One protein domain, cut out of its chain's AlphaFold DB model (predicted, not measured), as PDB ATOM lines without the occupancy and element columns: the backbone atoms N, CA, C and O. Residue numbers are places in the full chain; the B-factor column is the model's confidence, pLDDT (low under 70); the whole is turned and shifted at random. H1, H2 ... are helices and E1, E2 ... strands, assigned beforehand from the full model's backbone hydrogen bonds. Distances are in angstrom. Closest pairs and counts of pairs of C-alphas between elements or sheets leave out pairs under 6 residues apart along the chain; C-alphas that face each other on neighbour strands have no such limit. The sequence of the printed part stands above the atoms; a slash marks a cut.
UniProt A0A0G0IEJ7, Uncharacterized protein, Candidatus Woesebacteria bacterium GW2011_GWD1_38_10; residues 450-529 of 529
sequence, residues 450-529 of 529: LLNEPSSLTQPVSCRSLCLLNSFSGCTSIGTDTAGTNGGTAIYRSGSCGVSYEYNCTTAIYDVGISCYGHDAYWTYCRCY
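AT A GLANCE: This is residues 450 to 529 of the 529 residues of an uncharacterized protein of Candidatus Woesebacteria bacterium GW2011_GWD1_38_10 (UniProt A0A0G0IEJ7). There is little regular structure: a small antiparallel sheet, E1 - E5 - E2, with H1 over one face makes one end, and the antiparallel hairpin E3-E4 makes the other. The 80 printed residues include one named helix and five named strands, in the order E1 H1 E2 E3 E4 E5; the class is mixed, with only 30 residues in named elements. The whole is compact, radius of gyration of the C-alphas 11.8 A, spanning 37 by 28 by 19 A.

HOW THE PARTS SIT: E1, residues 450 to 452, is antiparallel to E5, residues 524 to 528; N 450 and O 526 are within hydrogen-bond range at 2.8 A. H1, residues 463 to 469, is on this sheet over E5, height 6.8 A; its closest C-alphas to E5 are Cys 463 and Cys 526, 5.3 A. Every O i to N i+4 pair in H1 is within hydrogen-bond range. E2, residues 475 to 479, is E5's other antiparallel neighbour; N 527 and O 477 are within range at 2.8 A. E1, H1 and E2 form a split strand-helix-strand unit, E5 between its strands, with a right-handed crossover. E3, residues 489 to 493, and E4, residues 496 to 500, form a hairpin; N 491 and O 498 are within range at 2.9 A.

IN THESE COORDINATES: E1 begins at C-alpha 450 (-25.443, -22.360, -41.940) and spans 6.4 A, H1 9.8 A, E2 11.4 A, E3 11.7 A, E4 12.0 A. E5 spans 12.4 A, ending at C-alpha 528 (-30.726, -20.826, -46.740).

THE WHOLE: The farthest C-alphas, Ser 471 and Gly 495, are 37.8 A apart. The printed part has no cut; the E4 to E5 link, 23 residues, is long. Model pLDDT is under 70 at residues 453 to 460, 480 to 487 and 509 to 523.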
ATOM      1  N   LEU A 450     -26.897 -22.246 -41.852       77.31
ATOM      2  CA  LEU A 450     -25.443 -22.360 -41.940       77.31
ATOM      3  C   LEU A 450     -24.794 -21.315 -41.040       77.31
ATOM      4  O   LEU A 450     -25.231 -20.165 -41.019       77.31
ATOM      5  N   LEU A 451     -23.736 -21.703 -40.340       76.44
ATOM      6  CA  LEU A 451     -22.926 -20.793 -39.541       76.44
ATOM      7  C   LEU A 451     -21.839 -20.171 -40.429       76.44
ATOM      8  O   LEU A 451     -21.099 -20.890 -41.103       76.44
ATOM      9  N   ASN A 452     -21.784 -18.840 -40.484       75.94
ATOM     10  CA  ASN A 452     -20.734 -18.108 -41.188       75.94
ATOM     11  C   ASN A 452     -19.684 -17.633 -40.188       75.94
ATOM     12  O   ASN A 452     -19.940 -16.671 -39.470       75.94
ATOM     13  N   GLU A 453     -18.531 -18.300 -40.164       69.38
ATOM     14  CA  GLU A 453     -17.406 -17.998 -39.275       69.38
ATOM     15  C   GLU A 453     -16.191 -17.475 -40.053       69.38
ATOM     16  O   GLU A 453     -15.943 -17.906 -41.184       69.38
ATOM     17  N   PRO A 454     -15.368 -16.594 -39.456       54.97
ATOM     18  CA  PRO A 454     -14.150 -16.074 -40.081       54.97
ATOM     19  C   PRO A 454     -13.011 -17.098 -40.147       54.97
ATOM     20  O   PRO A 454     -12.093 -16.933 -40.943       54.97
ATOM     21  N   SER A 455     -13.031 -18.115 -39.287       50.41
ATOM     22  CA  SER A 455     -11.936 -19.067 -39.062       50.41
ATOM     23  C   SER A 455     -11.844 -20.133 -40.155       50.41
ATOM     24  O   SER A 455     -10.759 -20.647 -40.424       50.41
ATOM     25  N   SER A 456     -12.959 -20.446 -40.820       47.94
ATOM     26  CA  SER A 456     -13.031 -21.526 -41.813       47.94
ATOM     27  C   SER A 456     -12.640 -21.103 -43.234       47.94
ATOM     28  O   SER A 456     -12.425 -21.960 -44.095       47.94
ATOM     29  N   LEU A 457     -12.531 -19.796 -43.509       49.59
ATOM     30  CA  LEU A 457     -12.364 -19.267 -44.862       49.59
ATOM     31  C   LEU A 457     -11.285 -18.183 -44.899       49.59
ATOM     32  O   LEU A 457     -11.369 -17.154 -44.240       49.59
ATOM     33  N   THR A 458     -10.277 -18.380 -45.750       48.72
ATOM     34  CA  THR A 458      -9.175 -17.436 -46.016       48.72
ATOM     35  C   THR A 458      -9.625 -16.099 -46.627       48.72
ATOM     36  O   THR A 458      -8.783 -15.247 -46.917       48.72
ATOM     37  N   GLN A 459     -10.934 -15.902 -46.834       55.88
ATOM     38  CA  GLN A 459     -11.553 -14.705 -47.396       55.88
ATOM     39  C   GLN A 459     -12.961 -14.468 -46.815       55.88
ATOM     40  O   GLN A 459     -13.669 -15.430 -46.515       55.88
ATOM     41  N   PRO A 460     -13.402 -13.200 -46.715       59.91
ATOM     42  CA  PRO A 460     -14.731 -12.857 -46.230       59.91
ATOM     43  C   PRO A 460     -15.837 -13.314 -47.198       59.91
ATOM     44  O   PRO A 460     -15.893 -12.843 -48.334       59.91
ATOM     45  N   VAL A 461     -16.757 -14.182 -46.759       74.88
ATOM     46  CA  VAL A 461     -17.908 -14.632 -47.562       74.88
ATOM     47  C   VAL A 461     -19.230 -14.077 -47.038       74.88
ATOM     48  O   VAL A 461     -19.476 -13.976 -45.837       74.88
ATOM     49  N   SER A 462     -20.119 -13.713 -47.965       85.38
ATOM     50  CA  SER A 462     -21.506 -13.378 -47.632       85.38
ATOM     51  C   SER A 462     -22.323 -14.646 -47.370       85.38
ATOM     52  O   SER A 462     -22.051 -15.695 -47.964       85.38
ATOM     53  N   CYS A 463     -23.387 -14.543 -46.572       85.31
ATOM     54  CA  CYS A 463     -24.315 -15.653 -46.340       85.31
ATOM     55  C   CYS A 463     -24.874 -16.257 -47.639       85.31
ATOM     56  O   CYS A 463     -25.040 -17.468 -47.745       85.31
ATOM     57  N   ARG A 464     -25.135 -15.436 -48.662       86.50
ATOM     58  CA  ARG A 464     -25.585 -15.904 -49.977       86.50
ATOM     59  C   ARG A 464     -24.518 -16.757 -50.655       86.50
ATOM     60  O   ARG A 464     -24.849 -17.821 -51.170       86.50
ATOM     61  N   SER A 465     -23.265 -16.310 -50.647       85.50
ATOM     62  CA  SER A 465     -22.142 -17.069 -51.209       85.50
ATOM     63  C   SER A 465     -21.951 -18.395 -50.469       85.50
ATOM     64  O   SER A 465     -21.782 -19.429 -51.111       85.50
ATOM     65  N   LEU A 466     -22.060 -18.380 -49.138       84.69
ATOM     66  CA  LEU A 466     -21.955 -19.572 -48.298       84.69
ATOM     67  C   LEU A 466     -23.082 -20.585 -48.572       84.69
ATOM     68  O   LEU A 466     -22.814 -21.778 -48.720       84.69
ATOM     69  N   CYS A 467     -24.327 -20.117 -48.708       85.50
ATOM     70  CA  CYS A 467     -25.465 -20.958 -49.089       85.50
ATOM     71  C   CYS A 467     -25.259 -21.592 -50.477       85.50
ATOM     72  O   CYS A 467     -25.449 -22.797 -50.636       85.50
ATOM     73  N   LEU A 468     -24.821 -20.810 -51.472       84.06
ATOM     74  CA  LEU A 468     -24.562 -21.313 -52.828       84.06
ATOM     75  C   LEU A 468     -23.443 -22.365 -52.851       84.06
ATOM     76  O   LEU A 468     -23.564 -23.374 -53.546       84.06
ATOM     77  N   LEU A 469     -22.383 -22.168 -52.059       83.56
ATOM     78  CA  LEU A 469     -21.280 -23.125 -51.933       83.56
ATOM     79  C   LEU A 469     -21.745 -24.472 -51.352       83.56
ATOM     80  O   LEU A 469     -21.246 -25.523 -51.742       83.56
ATOM     81  N   ASN A 470     -22.748 -24.444 -50.473       79.81
ATOM     82  CA  ASN A 470     -23.348 -25.627 -49.853       79.81
ATOM     83  C   ASN A 470     -24.550 -26.189 -50.637       79.81
ATOM     84  O   ASN A 470     -25.343 -26.950 -50.092       79.81
ATOM     85  N   SER A 471     -24.671 -25.869 -51.932       83.56
ATOM     86  CA  SER A 471     -25.727 -26.375 -52.828       83.56
ATOM     87  C   SER A 471     -27.158 -25.916 -52.500       83.56
ATOM     88  O   SER A 471     -28.116 -26.529 -52.971       83.56
ATOM     89  N   PHE A 472     -27.326 -24.826 -51.750       84.44
ATOM     90  CA  PHE A 472     -28.623 -24.163 -51.594       84.44
ATOM     91  C   PHE A 472     -28.877 -23.167 -52.729       84.44
ATOM     92  O   PHE A 472     -27.949 -22.697 -53.386       84.44
ATOM     93  N   SER A 473     -30.144 -22.816 -52.959       84.69
ATOM     94  CA  SER A 473     -30.517 -21.895 -54.040       84.69
ATOM     95  C   SER A 473     -30.276 -20.422 -53.681       84.69
ATOM     96  O   SER A 473     -30.098 -19.578 -54.564       84.69
ATOM     97  N   GLY A 474     -30.224 -20.111 -52.384       85.06
ATOM     98  CA  GLY A 474     -29.951 -18.772 -51.882       85.06
ATOM     99  C   GLY A 474     -30.051 -18.671 -50.364       85.06
ATOM    100  O   GLY A 474     -30.085 -19.675 -49.660       85.06
ATOM    101  N   CYS A 475     -30.095 -17.430 -49.876       86.69
ATOM    102  CA  CYS A 475     -30.234 -17.075 -48.464       86.69
ATOM    103  C   CYS A 475     -31.520 -16.260 -48.262       86.69
ATOM    104  O   CYS A 475     -31.742 -15.275 -48.969       86.69
ATOM    105  N   THR A 476     -32.381 -16.702 -47.345       82.94
ATOM    106  CA  THR A 476     -33.657 -16.073 -46.975       82.94
ATOM    107  C   THR A 476     -33.456 -14.962 -45.953       82.94
ATOM    108  O   THR A 476     -34.065 -13.903 -46.074       82.94
ATOM    109  N   SER A 477     -32.642 -15.204 -44.925       80.62
ATOM    110  CA  SER A 477     -32.443 -14.272 -43.816       80.62
ATOM    111  C   SER A 477     -31.116 -14.521 -43.108       80.62
ATOM    112  O   SER A 477     -30.500 -15.576 -43.263       80.62
ATOM    113  N   ILE A 478     -30.681 -13.529 -42.335       82.06
ATOM    114  CA  ILE A 478     -29.508 -13.613 -41.465       82.06
ATOM    115  C   ILE A 478     -29.918 -13.315 -40.019       82.06
ATOM    116  O   ILE A 478     -30.930 -12.646 -39.796       82.06
ATOM    117  N   GLY A 479     -29.165 -13.796 -39.035       75.94
ATOM    118  CA  GLY A 479     -29.440 -13.494 -37.631       75.94
ATOM    119  C   GLY A 479     -28.312 -13.885 -36.681       75.94
ATOM    120  O   GLY A 479     -27.370 -14.568 -37.074       75.94
ATOM    121  N   THR A 480     -28.430 -13.461 -35.424       66.19
ATOM    122  CA  THR A 480     -27.564 -13.900 -34.308       66.19
ATOM    123  C   THR A 480     -28.229 -14.880 -33.363       66.19
ATOM    124  O   THR A 480     -27.707 -15.144 -32.288       66.19
ATOM    125  N   ASP A 481     -29.418 -15.358 -33.711       64.19
ATOM    126  CA  ASP A 481     -30.095 -16.406 -32.972       64.19
ATOM    127  C   ASP A 481     -30.315 -17.629 -33.855       64.19
ATOM    128  O   ASP A 481     -30.337 -17.549 -35.087       64.19
ATOM    129  N   THR A 482     -30.520 -18.756 -33.181       53.72
ATOM    130  CA  THR A 482     -30.672 -20.105 -33.744       53.72
ATOM    131  C   THR A 482     -31.826 -20.212 -34.755       53.72
ATOM    132  O   THR A 482     -31.908 -21.136 -35.564       53.72
ATOM    133  N   ALA A 483     -32.739 -19.236 -34.749       54.59
ATOM    134  CA  ALA A 483     -33.874 -19.171 -35.656       54.59
ATOM    135  C   ALA A 483     -33.570 -18.406 -36.962       54.59
ATOM    136  O   ALA A 483     -34.335 -18.518 -37.931       54.59
ATOM    137  N   GLY A 484     -32.494 -17.606 -37.006       57.84
ATOM    138  CA  GLY A 484     -32.149 -16.735 -38.133       57.84
ATOM    139  C   GLY A 484     -33.300 -15.806 -38.546       57.84
ATOM    140  O   GLY A 484     -33.335 -15.327 -39.681       57.84
ATOM    141  N   THR A 485     -34.305 -15.620 -37.682       50.56
ATOM    142  CA  THR A 485     -35.613 -15.045 -38.046       50.56
ATOM    143  C   THR A 485     -35.680 -13.546 -37.859       50.56
ATOM    144  O   THR A 485     -36.595 -12.916 -38.383       50.56
ATOM    145  N   ASN A 486     -34.733 -12.971 -37.124       55.44
ATOM    146  CA  ASN A 486     -34.845 -11.584 -36.706       55.44
ATOM    147  C   ASN A 486     -34.114 -10.607 -37.629       55.44
ATOM    148  O   ASN A 486     -34.262  -9.408 -37.441       55.44
ATOM    149  N   GLY A 487     -33.365 -11.067 -38.641       62.94
ATOM    150  CA  GLY A 487     -32.679 -10.169 -39.586       62.94
ATOM    151  C   GLY A 487     -31.580  -9.316 -38.942       62.94
ATOM    152  O   GLY A 487     -31.034  -8.432 -39.593       62.94
ATOM    153  N   GLY A 488     -31.319  -9.525 -37.652       70.31
ATOM    154  CA  GLY A 488     -30.448  -8.703 -36.836       70.31
ATOM    155  C   GLY A 488     -29.111  -9.389 -36.620       70.31
ATOM    156  O   GLY A 488     -29.080 -10.536 -36.175       70.31
ATOM    157  N   THR A 489     -28.026  -8.671 -36.888       75.88
ATOM    158  CA  THR A 489     -26.659  -9.106 -36.594       75.88
ATOM    159  C   THR A 489     -26.103  -8.307 -35.416       75.88
ATOM    160  O   THR A 489     -26.236  -7.082 -35.370       75.88
ATOM    161  N   ALA A 490     -25.488  -8.983 -34.452       73.31
ATOM    162  CA  ALA A 490     -24.805  -8.377 -33.327       73.31
ATOM    163  C   ALA A 490     -23.495  -7.816 -33.859       73.31
ATOM    164  O   ALA A 490     -22.693  -8.529 -34.453       73.31
ATOM    165  N   ILE A 491     -23.313  -6.517 -33.681       72.25
ATOM    166  CA  ILE A 491     -22.149  -5.797 -34.167       72.25
ATOM    167  C   ILE A 491     -21.606  -4.903 -33.066       72.25
ATOM    168  O   ILE A 491     -22.352  -4.365 -32.238       72.25
ATOM    169  N   TYR A 492     -20.298  -4.693 -33.096       73.56
ATOM    170  CA  TYR A 492     -19.671  -3.671 -32.287       73.56
ATOM    171  C   TYR A 492     -19.539  -2.387 -33.107       73.56
ATOM    172  O   TYR A 492     -18.842  -2.317 -34.115       73.56
ATOM    173  N   ARG A 493     -20.243  -1.326 -32.700       72.38
ATOM    174  CA  ARG A 493     -20.129   0.000 -33.327       72.38
ATOM    175  C   ARG A 493     -20.046   1.075 -32.255       72.38
ATOM    176  O   ARG A 493     -20.727   1.024 -31.233       72.38
ATOM    177  N   SER A 494     -19.195   2.072 -32.498       72.56
ATOM    178  CA  SER A 494     -19.063   3.258 -31.637       72.56
ATOM    179  C   SER A 494     -18.748   2.949 -30.163       72.56
ATOM    180  O   SER A 494     -19.151   3.698 -29.277       72.56
ATOM    181  N   GLY A 495     -18.015   1.864 -29.889       74.56
ATOM    182  CA  GLY A 495     -17.623   1.479 -28.528       74.56
ATOM    183  C   GLY A 495     -18.700   0.731 -27.731       74.56
ATOM    184  O   GLY A 495     -18.577   0.623 -26.513       74.56
ATOM    185  N   SER A 496     -19.762   0.246 -28.384       78.06
ATOM    186  CA  SER A 496     -20.840  -0.515 -27.744       78.06
ATOM    187  C   SER A 496     -21.369  -1.636 -28.640       78.06
ATOM    188  O   SER A 496     -21.378  -1.509 -29.864       78.06
ATOM    189  N   CYS A 497     -21.846  -2.714 -28.022       77.88
ATOM    190  CA  CYS A 497     -22.502  -3.821 -28.713       77.88
ATOM    191  C   CYS A 497     -23.981  -3.531 -28.965       77.88
ATOM    192  O   CYS A 497     -24.717  -3.179 -28.041       77.88
ATOM    193  N   GLY A 498     -24.442  -3.742 -30.194       74.56
ATOM    194  CA  GLY A 498     -25.842  -3.575 -30.576       74.56
ATOM    195  C   GLY A 498     -26.263  -4.565 -31.656       74.56
ATOM    196  O   GLY A 498     -25.425  -5.118 -32.356       74.56
ATOM    197  N   VAL A 499     -27.570  -4.785 -31.790       76.06
ATOM    198  CA  VAL A 499     -28.144  -5.554 -32.905       76.06
ATOM    199  C   VAL A 499     -28.467  -4.585 -34.042       76.06
ATOM    200  O   VAL A 499     -29.159  -3.590 -33.819       76.06
ATOM    201  N   SER A 500     -27.966  -4.859 -35.246       74.50
ATOM    202  CA  SER A 500     -28.227  -4.081 -36.459       74.50
ATOM    203  C   SER A 500     -29.004  -4.891 -37.487       74.50
ATOM    204  O   SER A 500     -28.671  -6.042 -37.748       74.50
ATOM    205  N   TYR A 501     -29.989  -4.250 -38.113       77.38
ATOM    206  CA  TYR A 501     -30.818  -4.810 -39.189       77.38
ATOM    207  C   TYR A 501     -30.440  -4.248 -40.568       77.38
ATOM    208  O   TYR A 501     -31.176  -4.410 -41.537       77.38
ATOM    209  N   GLU A 502     -29.323  -3.522 -40.658       73.25
ATOM    210  CA  GLU A 502     -28.856  -2.907 -41.910       73.25
ATOM    211  C   GLU A 502     -28.242  -3.928 -42.881       73.25
ATOM    212  O   GLU A 502     -28.047  -3.626 -44.058       73.25
ATOM    213  N   TYR A 503     -27.912  -5.122 -42.395       77.88
ATOM    214  CA  TYR A 503     -27.223  -6.144 -43.169       77.88
ATOM    215  C   TYR A 503     -28.202  -7.097 -43.847       77.88
ATOM    216  O   TYR A 503     -29.274  -7.406 -43.331       77.88
ATOM    217  N   ASN A 504     -27.809  -7.594 -45.016       82.56
ATOM    218  CA  ASN A 504     -28.576  -8.575 -45.768       82.56
ATOM    219  C   ASN A 504     -27.699  -9.780 -46.137       82.56
ATOM    220  O   ASN A 504     -26.484  -9.770 -45.950       82.56
ATOM    221  N   CYS A 505     -28.308 -10.804 -46.730       86.12
ATOM    222  CA  CYS A 505     -27.617 -12.024 -47.148       86.12
ATOM    223  C   CYS A 505     -26.432 -11.812 -48.113       86.12
ATOM    224  O   CYS A 505     -25.623 -12.721 -48.276       86.12
ATOM    225  N   THR A 506     -26.342 -10.670 -48.801       83.88
ATOM    226  CA  THR A 506     -25.260 -10.362 -49.756       83.88
ATOM    227  C   THR A 506     -24.095  -9.609 -49.126       83.88
ATOM    228  O   THR A 506     -23.042  -9.495 -49.747       83.88
ATOM    229  N   THR A 507     -24.251  -9.116 -47.897       81.00
ATOM    230  CA  THR A 507     -23.188  -8.407 -47.189       81.00
ATOM    231  C   THR A 507     -22.290  -9.394 -46.447       81.00
ATOM    232  O   THR A 507     -22.768 -10.303 -45.774       81.00
ATOM    233  N   ALA A 508     -20.979  -9.209 -46.574       75.12
ATOM    234  CA  ALA A 508     -19.985  -9.864 -45.732       75.12
ATOM    235  C   ALA A 508     -19.859  -9.094 -44.405       75.12
ATOM    236  O   ALA A 508     -19.747  -7.867 -44.424       75.12
ATOM    237  N   ILE A 509     -19.893  -9.792 -43.268       69.69
ATOM    238  CA  ILE A 509     -19.871  -9.187 -41.928       69.69
ATOM    239  C   ILE A 509     -18.675  -9.750 -41.164       69.69
ATOM    240  O   ILE A 509     -18.603 -10.958 -40.978       69.69
ATOM    241  N   TYR A 510     -17.753  -8.881 -40.740       64.06
ATOM    242  CA  TYR A 510     -16.566  -9.253 -39.967       64.06
ATOM    243  C   TYR A 510     -16.180  -8.120 -39.015       64.06
ATOM    244  O   TYR A 510     -15.979  -6.992 -39.469       64.06
ATOM    245  N   ASP A 511     -16.038  -8.415 -37.724       58.06
ATOM    246  CA  ASP A 511     -15.418  -7.509 -36.752       58.06
ATOM    247  C   ASP A 511     -14.429  -8.289 -35.886       58.06
ATOM    248  O   ASP A 511     -14.818  -9.165 -35.115       58.06
ATOM    249  N   VAL A 512     -13.131  -8.025 -36.082       56.66
ATOM    250  CA  VAL A 512     -12.074  -8.820 -35.461       56.66
ATOM    251  C   VAL A 512     -11.671  -8.302 -34.085       56.66
ATOM    252  O   VAL A 512     -11.393  -7.123 -33.893       56.66
ATOM    253  N   GLY A 513     -11.556  -9.216 -33.130       56.91
ATOM    254  CA  GLY A 513     -11.078  -8.981 -31.768       56.91
ATOM    255  C   GLY A 513     -12.153  -8.591 -30.753       56.91
ATOM    256  O   GLY A 513     -11.787  -8.154 -29.661       56.91
ATOM    257  N   ILE A 514     -13.448  -8.691 -31.086       62.31
ATOM    258  CA  ILE A 514     -14.517  -8.104 -30.269       62.31
ATOM    259  C   ILE A 514     -15.667  -9.088 -30.043       62.31
ATOM    260  O   ILE A 514     -16.205  -9.655 -30.989       62.31
ATOM    261  N   SER A 515     -16.071  -9.252 -28.781       65.44
ATOM    262  CA  SER A 515     -17.243 -10.036 -28.392       65.44
ATOM    263  C   SER A 515     -18.397  -9.135 -27.954       65.44
ATOM    264  O   SER A 515     -18.223  -8.125 -27.268       65.44
ATOM    265  N   CYS A 516     -19.603  -9.513 -28.361       65.00
ATOM    266  CA  CYS A 516     -20.855  -8.869 -28.031       65.00
ATOM    267  C   CYS A 516     -21.832  -9.833 -27.366       65.00
ATOM    268  O   CYS A 516     -22.146 -10.890 -27.888       65.00
ATOM    269  N   TYR A 517     -22.347  -9.439 -26.196       66.69
ATOM    270  CA  TYR A 517     -23.308 -10.232 -25.413       66.69
ATOM    271  C   TYR A 517     -22.822 -11.644 -25.032       66.69
ATOM    272  O   TYR A 517     -23.640 -12.526 -24.812       66.69
ATOM    273  N   GLY A 518     -21.505 -11.838 -24.896       59.34
ATOM    274  CA  GLY A 518     -20.908 -13.149 -24.598       59.34
ATOM    275  C   GLY A 518     -20.585 -13.982 -25.837       59.34
ATOM    276  O   GLY A 518     -20.081 -15.086 -25.697       59.34
ATOM    277  N   HIS A 519     -20.824 -13.426 -27.022       56.06
ATOM    278  CA  HIS A 519     -20.626 -14.082 -28.298       56.06
ATOM    279  C   HIS A 519     -19.668 -13.282 -29.167       56.06
ATOM    280  O   HIS A 519     -19.720 -12.057 -29.217       56.06
ATOM    281  N   ASP A 520     -18.775 -13.963 -29.854       59.88
ATOM    282  CA  ASP A 520     -17.800 -13.351 -30.742       59.88
ATOM    283  C   ASP A 520     -18.500 -12.654 -31.934       59.88
ATOM    284  O   ASP A 520     -19.337 -13.239 -32.608       59.88
ATOM    285  N   ALA A 521     -18.193 -11.380 -32.224       58.66
ATOM    286  CA  ALA A 521     -18.886 -10.575 -33.255       58.66
ATOM    287  C   ALA A 521     -18.569 -10.991 -34.712       58.66
ATOM    288  O   ALA A 521     -18.748 -10.215 -35.653       58.66
ATOM    289  N   TYR A 522     -18.080 -12.212 -34.901       65.06
ATOM    290  CA  TYR A 522     -17.594 -12.746 -36.164       65.06
ATOM    291  C   TYR A 522     -18.515 -13.823 -36.736       65.06
ATOM    292  O   TYR A 522     -18.313 -14.217 -37.880       65.06
ATOM    293  N   TRP A 523     -19.504 -14.302 -35.975       65.94
ATOM    294  CA  TRP A 523     -20.427 -15.321 -36.454       65.94
ATOM    295  C   TRP A 523     -21.787 -14.742 -36.844       65.94
ATOM    296  O   TRP A 523     -22.277 -13.747 -36.306       65.94
ATOM    297  N   THR A 524     -22.399 -15.337 -37.861       76.31
ATOM    298  CA  THR A 524     -23.755 -14.999 -38.307       76.31
ATOM    299  C   THR A 524     -24.449 -16.264 -38.789       76.31
ATOM    300  O   THR A 524     -23.897 -16.993 -39.614       76.31
ATOM    301  N   TYR A 525     -25.678 -16.509 -38.328       79.56
ATOM    302  CA  TYR A 525     -26.516 -17.576 -38.866       79.56
ATOM    303  C   TYR A 525     -27.116 -17.140 -40.196       79.56
ATOM    304  O   TYR A 525     -27.844 -16.149 -40.285       79.56
ATOM    305  N   CYS A 526     -26.829 -17.911 -41.234       81.94
ATOM    306  CA  CYS A 526     -27.342 -17.744 -42.580       81.94
ATOM    307  C   CYS A 526     -28.462 -18.755 -42.817       81.94
ATOM    308  O   CYS A 526     -28.216 -19.957 -42.919       81.94
ATOM    309  N   ARG A 527     -29.702 -18.285 -42.946       82.25
ATOM    310  CA  ARG A 527     -30.831 -19.144 -43.298       82.25
ATOM    311  C   ARG A 527     -30.921 -19.277 -44.813       82.25
ATOM    312  O   ARG A 527     -31.250 -18.311 -45.494       82.25
ATOM    313  N   CYS A 528     -30.649 -20.459 -45.333       84.19
ATOM    314  CA  CYS A 528     -30.726 -20.826 -46.740       84.19
ATOM    315  C   CYS A 528     -32.113 -21.382 -47.128       84.19
ATOM    316  O   CYS A 528     -32.938 -21.696 -46.264       84.19
ATOM    317  N   TYR A 529     -32.391 -21.488 -48.432       82.31
ATOM    318  CA  TYR A 529     -33.615 -22.101 -48.974       82.31
ATOM    319  C   TYR A 529     -33.395 -22.877 -50.272       82.31
ATOM    320  O   TYR A 529     -32.409 -22.596 -51.006       82.31
TER     321      TYR A 529